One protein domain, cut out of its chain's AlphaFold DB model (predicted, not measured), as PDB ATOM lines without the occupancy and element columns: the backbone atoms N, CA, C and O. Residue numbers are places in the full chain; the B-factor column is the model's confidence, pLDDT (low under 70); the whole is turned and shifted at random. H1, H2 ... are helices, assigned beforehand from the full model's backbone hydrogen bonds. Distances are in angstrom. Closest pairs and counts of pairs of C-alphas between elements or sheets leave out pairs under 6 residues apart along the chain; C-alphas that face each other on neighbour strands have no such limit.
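What this domain is: This is residues 114 to 176 of the 179 residues of an uncharacterized protein of Gongylonema pulchrum (UniProt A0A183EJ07). A long straight helix, H2, makes the diagonal of a flat, open zigzag, and a shorter helix folds back at each of its ends, H1 at its first end and H3 at its last. H1 and H3 stay far from each other, and the long stretch of H2 from 136 to 151 stands free between the two corners. The printed part has 63 residues with three named helices, in the order H1, H2, H3, and no named strand; its class is all helix. The whole is extended, with a radius of gyration of the C-alphas of 18.1 A and spans of 51 by 28 by 12 A.

How they stand to each other: H2, residues 129 to 155, only just touches H3, residues 160 to 175, with 3 pairs of C-alphas within 8 A. The closest C-alphas are those of Ile 155 and Cys 163, 5.7 A apart. H2 touches H3 with residue 155 alone, and H3 touches H2 with residues 162 to 166 alone. The two form a helical hairpin, running opposite ways at a shallow tilt of 30 degrees. H1, residues 114 to 126, is close to H2 but not clearly touching; their closest C-alphas, of Phe 124 and Ile 132, are 6.7 A apart. H1 and H2 run opposite ways at a steep tilt of 41 degrees. H1 and H3 are apart. Every O i to N i+4 pair is within hydrogen-bond range in H2 and H3, and 8 of 9 are in H1.

Where its parts are: H2 measures 38.4 A from C-alpha 129 at (202.376, 145.222, 185.959) to C-alpha 155. H1, residues 114 to 126, begins with C-alpha 114 at (192.969, 164.781, 193.605) and is 18.6 A long. H3, residues 160 to 175, is 22.8 A long and ends with C-alpha 175 at (193.168, 150.098, 154.164).

The domain as a whole: The two C-alphas farthest apart, those of Arg 126 and Asp 161, are 51.6 A apart. The printed part has no cut, and both links are tight. Mean pLDDT of the printed part is 89.6; residues 173 to 176 are under 70.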
ATOM      1  N   GLU A 114     191.941 165.181 192.646       93.00
ATOM      2  CA  GLU A 114     192.969 164.781 193.605       93.00
ATOM      3  C   GLU A 114     192.617 163.451 194.275       93.00
ATOM      4  O   GLU A 114     193.404 162.511 194.248       93.00
ATOM      5  N   ALA A 115     191.374 163.315 194.750       92.12
ATOM      6  CA  ALA A 115     190.893 162.069 195.347       92.12
ATOM      7  C   ALA A 115     190.896 160.894 194.348       92.12
ATOM      8  O   ALA A 115     191.102 159.738 194.720       92.12
ATOM      9  N   ALA A 116     190.655 161.170 193.063       90.88
ATOM     10  CA  ALA A 116     190.720 160.156 192.017       90.88
ATOM     11  C   ALA A 116     192.161 159.736 191.699       90.88
ATOM     12  O   ALA A 116     192.404 158.544 191.509       90.88
ATOM     13  N   ILE A 117     193.103 160.684 191.668       93.94
ATOM     14  CA  ILE A 117     194.531 160.396 191.493       93.94
ATOM     15  C   ILE A 117     195.030 159.538 192.651       93.94
ATOM     16  O   ILE A 117     195.531 158.450 192.392       93.94
ATOM     17  N   GLU A 118     194.780 159.938 193.898       95.50
ATOM     18  CA  GLU A 118     195.187 159.177 195.086       95.50
ATOM     19  C   GLU A 118     194.649 157.736 195.048       95.50
ATOM     20  O   GLU A 118     195.365 156.763 195.301       95.50
ATOM     21  N   LYS A 119     193.381 157.565 194.654       94.62
ATOM     22  CA  LYS A 119     192.767 156.241 194.509       94.62
ATOM     23  C   LYS A 119     193.448 155.396 193.427       94.62
ATOM     24  O   LYS A 119     193.619 154.191 193.626       94.62
ATOM     25  N   MET A 120     193.807 155.996 192.292       94.69
ATOM     26  CA  MET A 120     194.518 155.302 191.214       94.69
ATOM     27  C   MET A 120     195.959 154.970 191.605       94.69
ATOM     28  O   MET A 120     196.400 153.853 191.351       94.69
ATOM     29  N   GLU A 121     196.671 155.883 192.265       95.94
ATOM     30  CA  GLU A 121     198.031 155.659 192.760       95.94
ATOM     31  C   GLU A 121     198.063 154.503 193.758       95.94
ATOM     32  O   GLU A 121     198.813 153.548 193.563       95.94
ATOM     33  N   ASN A 122     197.168 154.506 194.751       96.44
ATOM     34  CA  ASN A 122     197.038 153.408 195.711       96.44
ATOM     35  C   ASN A 122     196.711 152.065 195.029       96.44
ATOM     36  O   ASN A 122     197.216 151.013 195.425       96.44
ATOM     37  N   TYR A 123     195.875 152.083 193.986       95.88
ATOM     38  CA  TYR A 123     195.595 150.890 193.190       95.88
ATOM     39  C   TYR A 123     196.845 150.402 192.441       95.88
ATOM     40  O   TYR A 123     197.161 149.212 192.503       95.88
ATOM     41  N   PHE A 124     197.594 151.292 191.787       95.62
ATOM     42  CA  PHE A 124     198.803 150.934 191.041       95.62
ATOM     43  C   PHE A 124     199.940 150.458 191.942       95.62
ATOM     44  O   PHE A 124     200.600 149.484 191.593       95.62
ATOM     45  N   SER A 125     200.123 151.046 193.128       96.81
ATOM     46  CA  SER A 125     201.136 150.602 194.096       96.81
ATOM     47  C   SER A 125     200.931 149.161 194.576       96.81
ATOM     48  O   SER A 125     201.871 148.529 195.049       96.81
ATOM     49  N   ARG A 126     199.704 148.639 194.474       96.56
ATOM     50  CA  ARG A 126     199.319 147.297 194.938       96.56
ATOM     51  C   ARG A 126     199.054 146.313 193.797       96.56
ATOM     52  O   ARG A 126     198.795 145.141 194.063       96.56
ATOM     53  N   SER A 127     199.080 146.786 192.553       96.88
ATOM     54  CA  SER A 127     198.772 145.992 191.364       96.88
ATOM     55  C   SER A 127     200.038 145.437 190.725       96.88
ATOM     56  O   SER A 127     201.094 146.067 190.739       96.88
ATOM     57  N   THR A 128     199.934 144.266 190.102       97.69
ATOM     58  CA  THR A 128     201.027 143.749 189.271       97.69
ATOM     59  C   THR A 128     201.093 144.510 187.939       97.69
ATOM     60  O   THR A 128     200.067 145.016 187.471       97.69
ATOM     61  N   PRO A 129     202.257 144.559 187.261       96.50
ATOM     62  CA  PRO A 129     202.376 145.222 185.959       96.50
ATOM     63  C   PRO A 129     201.340 144.742 184.935       96.50
ATOM     64  O   PRO A 129     200.803 145.532 184.164       96.50
ATOM     65  N   GLU A 130     201.004 143.452 184.960       97.31
ATOM     66  CA  GLU A 130     200.015 142.866 184.057       97.31
ATOM     67  C   GLU A 130     198.585 143.341 184.354       97.31
ATOM     68  O   GLU A 130     197.820 143.643 183.438       97.31
ATOM     69  N   GLN A 131     198.226 143.484 185.631       95.94
ATOM     70  CA  GLN A 131     196.932 144.047 186.021       95.94
ATOM     71  C   GLN A 131     196.799 145.503 185.563       95.94
ATOM     72  O   GLN A 131     195.754 145.882 185.033       95.94
ATOM     73  N   ILE A 132     197.870 146.292 185.691       97.25
ATOM     74  CA  ILE A 132     197.903 147.684 185.225       97.25
ATOM     75  C   ILE A 132     197.736 147.744 183.701       97.25
ATOM     76  O   ILE A 132     196.929 148.532 183.211       97.25
ATOM     77  N   ARG A 133     198.423 146.879 182.939       97.06
ATOM     78  CA  ARG A 133     198.259 146.810 181.473       97.06
ATOM     79  C   ARG A 133     196.820 146.513 181.070       97.06
ATOM     80  O   ARG A 133     196.261 147.233 180.247       97.06
ATOM     81  N   ARG A 134     196.198 145.497 181.677       97.06
ATOM     82  CA  ARG A 134     194.796 145.142 181.394       97.06
ATOM     83  C   ARG A 134     193.837 146.271 181.755       97.06
ATOM     84  O   ARG A 134     192.895 146.534 181.010       97.06
ATOM     85  N   TYR A 135     194.081 146.947 182.877       96.81
ATOM     86  CA  TYR A 135     193.305 148.116 183.276       96.81
ATOM     87  C   TYR A 135     193.400 149.234 182.231       96.81
ATOM     88  O   TYR A 135     192.368 149.705 181.753       96.81
ATOM     89  N   MET A 136     194.613 149.605 181.812       96.50
ATOM     90  CA  MET A 136     194.821 150.655 180.809       96.50
ATOM     91  C   MET A 136     194.235 150.280 179.445       96.50
ATOM     92  O   MET A 136     193.631 151.122 178.785       96.50
ATOM     93  N   GLN A 137     194.346 149.014 179.035       97.12
ATOM     94  CA  GLN A 137     193.728 148.521 177.805       97.12
ATOM     95  C   GLN A 137     192.206 148.680 177.842       97.12
ATOM     96  O   GLN A 137     191.622 149.195 176.888       97.12
ATOM     97  N   ARG A 138     191.568 148.285 178.951       97.12
ATOM     98  CA  ARG A 138     190.122 148.445 179.133       97.12
ATOM     99  C   ARG A 138     189.724 149.918 179.137       97.12
ATOM    100  O   ARG A 138     188.767 150.276 178.462       97.12
ATOM    101  N   LEU A 139     190.469 150.765 179.850       96.25
ATOM    102  CA  LEU A 139     190.220 152.206 179.887       96.25
ATOM    103  C   LEU A 139     190.270 152.808 178.478       96.25
ATOM    104  O   LEU A 139     189.337 153.503 178.085       96.25
ATOM    105  N   ARG A 140     191.306 152.480 177.698       96.44
ATOM    106  CA  ARG A 140     191.434 152.918 176.303       96.44
ATOM    107  C   ARG A 140     190.245 152.463 175.461       96.44
ATOM    108  O   ARG A 140     189.665 153.275 174.758       96.44
ATOM    109  N   GLN A 141     189.854 151.192 175.554       96.25
ATOM    110  CA  GLN A 141     188.688 150.676 174.827       96.25
ATOM    111  C   GLN A 141     187.404 151.423 175.202       96.25
ATOM    112  O   GLN A 141     186.635 151.791 174.322       96.25
ATOM    113  N   THR A 142     187.185 151.684 176.492       96.25
ATOM    114  CA  THR A 142     186.012 152.430 176.966       96.25
ATOM    115  C   THR A 142     185.998 153.866 176.447       96.25
ATOM    116  O   THR A 142     184.956 154.333 175.997       96.25
ATOM    117  N   VAL A 143     187.135 154.566 176.490       96.31
ATOM    118  CA  VAL A 143     187.239 155.939 175.975       96.31
ATOM    119  C   VAL A 143     187.026 155.966 174.465       96.31
ATOM    120  O   VAL A 143     186.203 156.741 173.993       96.31
ATOM    121  N   ASN A 144     187.688 155.078 173.723       95.00
ATOM    122  CA  ASN A 144     187.537 154.990 172.271       95.00
ATOM    123  C   ASN A 144     186.093 154.679 171.871       95.00
ATOM    124  O   ASN A 144     185.590 155.259 170.918       95.00
ATOM    125  N   ARG A 145     185.407 153.795 172.608       95.12
ATOM    126  CA  ARG A 145     184.000 153.481 172.347       95.12
ATOM    127  C   ARG A 145     183.106 154.706 172.519       95.12
ATOM    128  O   ARG A 145     182.298 154.969 171.642       95.12
ATOM    129  N   ARG A 146     183.280 155.461 173.609       95.62
ATOM    130  CA  ARG A 146     182.516 156.697 173.844       95.62
ATOM    131  C   ARG A 146     182.797 157.757 172.788       95.62
ATOM    132  O   ARG A 146     181.874 158.416 172.341       95.62
ATOM    133  N   LEU A 147     184.059 157.895 172.384       94.62
ATOM    134  CA  LEU A 147     184.441 158.824 171.327       94.62
ATOM    135  C   LEU A 147     183.812 158.430 169.985       94.62
ATOM    136  O   LEU A 147     183.351 159.298 169.260       94.62
ATOM    137  N   ALA A 148     183.764 157.132 169.668       92.38
ATOM    138  CA  ALA A 148     183.099 156.640 168.466       92.38
ATOM    139  C   ALA A 148     181.583 156.886 168.509       92.38
ATOM    140  O   ALA A 148     181.009 157.284 167.506       92.38
ATOM    141  N   GLU A 149     180.940 156.684 169.662       92.56
ATOM    142  CA  GLU A 149     179.518 157.002 169.855       92.56
ATOM    143  C   GLU A 149     179.250 158.500 169.641       92.56
ATOM    144  O   GLU A 149     178.388 158.855 168.846       92.56
ATOM    145  N   GLU A 150     180.050 159.372 170.257       94.19
ATOM    146  CA  GLU A 150     179.945 160.826 170.074       94.19
ATOM    147  C   GLU A 150     180.212 161.248 168.619       94.19
ATOM    148  O   GLU A 150     179.512 162.104 168.081       94.19
ATOM    149  N   ALA A 151     181.183 160.621 167.948       90.94
ATOM    150  CA  ALA A 151     181.456 160.871 166.537       90.94
ATOM    151  C   ALA A 151     180.273 160.467 165.646       90.94
ATOM    152  O   ALA A 151     179.911 161.220 164.748       90.94
ATOM    153  N   VAL A 152     179.639 159.321 165.914       89.88
ATOM    154  CA  VAL A 152     178.439 158.883 165.185       89.88
ATOM    155  C   VAL A 152     177.284 159.854 165.404       89.88
ATOM    156  O   VAL A 152     176.635 160.230 164.432       89.88
ATOM    157  N   ASP A 153     177.056 160.305 166.640       91.00
ATOM    158  CA  ASP A 153     176.010 161.288 166.940       91.00
ATOM    159  C   ASP A 153     176.237 162.601 166.174       91.00
ATOM    160  O   ASP A 153     175.292 163.169 165.631       91.00
ATOM    161  N   LEU A 154     177.488 163.067 166.073       91.56
ATOM    162  CA  LEU A 154     177.843 164.251 165.283       91.56
ATOM    163  C   LEU A 154     177.646 164.018 163.781       91.56
ATOM    164  O   LEU A 154     177.029 164.849 163.116       91.56
ATOM    165  N   ILE A 155     178.115 162.888 163.250       88.94
ATOM    166  CA  ILE A 155     177.964 162.530 161.833       88.94
ATOM    167  C   ILE A 155     176.483 162.406 161.455       88.94
ATOM    168  O   ILE A 155     176.085 162.853 160.384       88.94
ATOM    169  N   ALA A 156     175.640 161.883 162.345       84.31
ATOM    170  CA  ALA A 156     174.200 161.762 162.125       84.31
ATOM    171  C   ALA A 156     173.473 163.118 162.019       84.31
ATOM    172  O   ALA A 156     172.344 163.165 161.534       84.31
ATOM    173  N   THR A 157     174.095 164.219 162.461       88.88
ATOM    174  CA  THR A 157     173.566 165.577 162.233       88.88
ATOM    175  C   THR A 157     173.903 166.144 160.852       88.88
ATOM    176  O   THR A 157     173.325 167.162 160.466       88.88
ATOM    177  N   LEU A 158     174.821 165.510 160.118       84.19
ATOM    178  CA  LEU A 158     175.232 165.913 158.773       84.19
ATOM    179  C   LEU A 158     174.265 165.385 157.704       84.19
ATOM    180  O   LEU A 158     173.409 164.536 157.965       84.19
ATOM    181  N   GLY A 159     174.404 165.882 156.471       82.44
ATOM    182  CA  GLY A 159     173.688 165.324 155.324       82.44
ATOM    183  C   GLY A 159     174.158 163.905 154.968       82.44
ATOM    184  O   GLY A 159     175.274 163.503 155.288       82.44
ATOM    185  N   SER A 160     173.319 163.151 154.249       80.56
ATOM    186  CA  SER A 160     173.616 161.776 153.791       80.56
ATOM    187  C   SER A 160     174.940 161.663 153.019       80.56
ATOM    188  O   SER A 160     175.694 160.702 153.201       80.56
ATOM    189  N   ASP A 161     175.232 162.647 152.167       82.94
ATOM    190  CA  ASP A 161     176.443 162.665 151.341       82.94
ATOM    191  C   ASP A 161     177.704 162.890 152.188       82.94
ATOM    192  O   ASP A 161     178.709 162.206 152.004       82.94
ATOM    193  N   GLU A 162     177.631 163.792 153.172       83.31
ATOM    194  CA  GLU A 162     178.730 164.087 154.098       83.31
ATOM    195  C   GLU A 162     178.984 162.906 155.045       83.31
ATOM    196  O   GLU A 162     180.128 162.522 155.267       83.31
ATOM    197  N   CYS A 163     177.922 162.265 155.543       86.19
ATOM    198  CA  CYS A 163     178.014 161.051 156.355       86.19
ATOM    199  C   CYS A 163     178.737 159.919 155.610       86.19
ATOM    200  O   CYS A 163     179.673 159.316 156.138       86.19
ATOM    201  N   SER A 164     178.351 159.679 154.354       82.56
ATOM    202  CA  SER A 164     178.981 158.657 153.513       82.56
ATOM    203  C   SER A 164     180.452 158.978 153.245       82.56
ATOM    204  O   SER A 164     181.286 158.078 153.251       82.56
ATOM    205  N   GLN A 165     180.792 160.257 153.058       85.44
ATOM    206  CA  GLN A 165     182.175 160.692 152.878       85.44
ATOM    207  C   GLN A 165     183.040 160.399 154.114       85.44
ATOM    208  O   GLN A 165     184.110 159.816 153.965       85.44
ATOM    209  N   PHE A 166     182.564 160.734 155.319       85.38
ATOM    210  CA  PHE A 166     183.300 160.473 156.562       85.38
ATOM    211  C   PHE A 166     183.481 158.981 156.852       85.38
ATOM    212  O   PHE A 166     184.526 158.576 157.350       85.38
ATOM    213  N   LEU A 167     182.478 158.153 156.555       84.62
ATOM    214  CA  LEU A 167     182.586 156.709 156.770       84.62
ATOM    215  C   LEU A 167     183.532 156.045 155.761       84.62
ATOM    216  O   LEU A 167     184.333 155.204 156.161       84.62
ATOM    217  N   ASN A 168     183.498 156.467 154.493       83.75
ATOM    218  CA  ASN A 168     184.421 155.962 153.475       83.75
ATOM    219  C   ASN A 168     185.879 156.348 153.780       83.75
ATOM    220  O   ASN A 168     186.768 155.523 153.611       83.75
ATOM    221  N   GLU A 169     186.125 157.559 154.295       85.50
ATOM    222  CA  GLU A 169     187.469 158.003 154.699       85.50
ATOM    223  C   GLU A 169     188.067 157.110 155.802       85.50
ATOM    224  O   GLU A 169     189.256 156.805 155.769       85.50
ATOM    225  N   ILE A 170     187.247 156.623 156.742       84.38
ATOM    226  CA  ILE A 170     187.692 155.700 157.799       84.38
ATOM    227  C   ILE A 170     188.092 154.334 157.220       84.38
ATOM    228  O   ILE A 170     189.083 153.746 157.665       84.38
ATOM    229  N   ASP A 171     187.327 153.821 156.255       76.38
ATOM    230  CA  ASP A 171     187.629 152.551 155.589       76.38
ATOM    231  C   ASP A 171     188.898 152.660 154.724       76.38
ATOM    232  O   ASP A 171     189.737 151.754 154.736       76.38
ATOM    233  N   ASP A 172     189.090 153.796 154.047       72.69
ATOM    234  CA  ASP A 172     190.289 154.087 153.261       72.69
ATOM    235  C   ASP A 172     191.537 154.210 154.159       72.69
ATOM    236  O   ASP A 172     192.548 153.554 153.886       72.69
ATOM    237  N   ASP A 173     191.464 154.938 155.280       68.19
ATOM    238  CA  ASP A 173     192.561 155.067 156.257       68.19
ATOM    239  C   ASP A 173     192.931 153.724 156.913       68.19
ATOM    240  O   ASP A 173     194.102 153.461 157.203       68.19
ATOM    241  N   ALA A 174     191.953 152.839 157.135       60.97
ATOM    242  CA  ALA A 174     192.198 151.489 157.642       60.97
ATOM    243  C   ALA A 174     192.826 150.559 156.585       60.97
ATOM    244  O   ALA A 174     193.504 149.592 156.943       60.97
ATOM    245  N   SER A 175     192.614 150.848 155.297       59.53
ATOM    246  CA  SER A 175     193.168 150.098 154.164       59.53
ATOM    247  C   SER A 175     194.543 150.603 153.696       59.53
ATOM    248  O   SER A 175     195.270 149.871 153.025       59.53
ATOM    249  N   GLY A 176     194.949 151.808 154.115       52.56
ATOM    250  CA  GLY A 176     196.177 152.507 153.718       52.56
ATOM    251  C   GLY A 176     197.510 151.931 154.223       52.56
ATOM    252  O   GLY A 176     198.508 152.647 154.256       52.56
TER     253      GLY A 176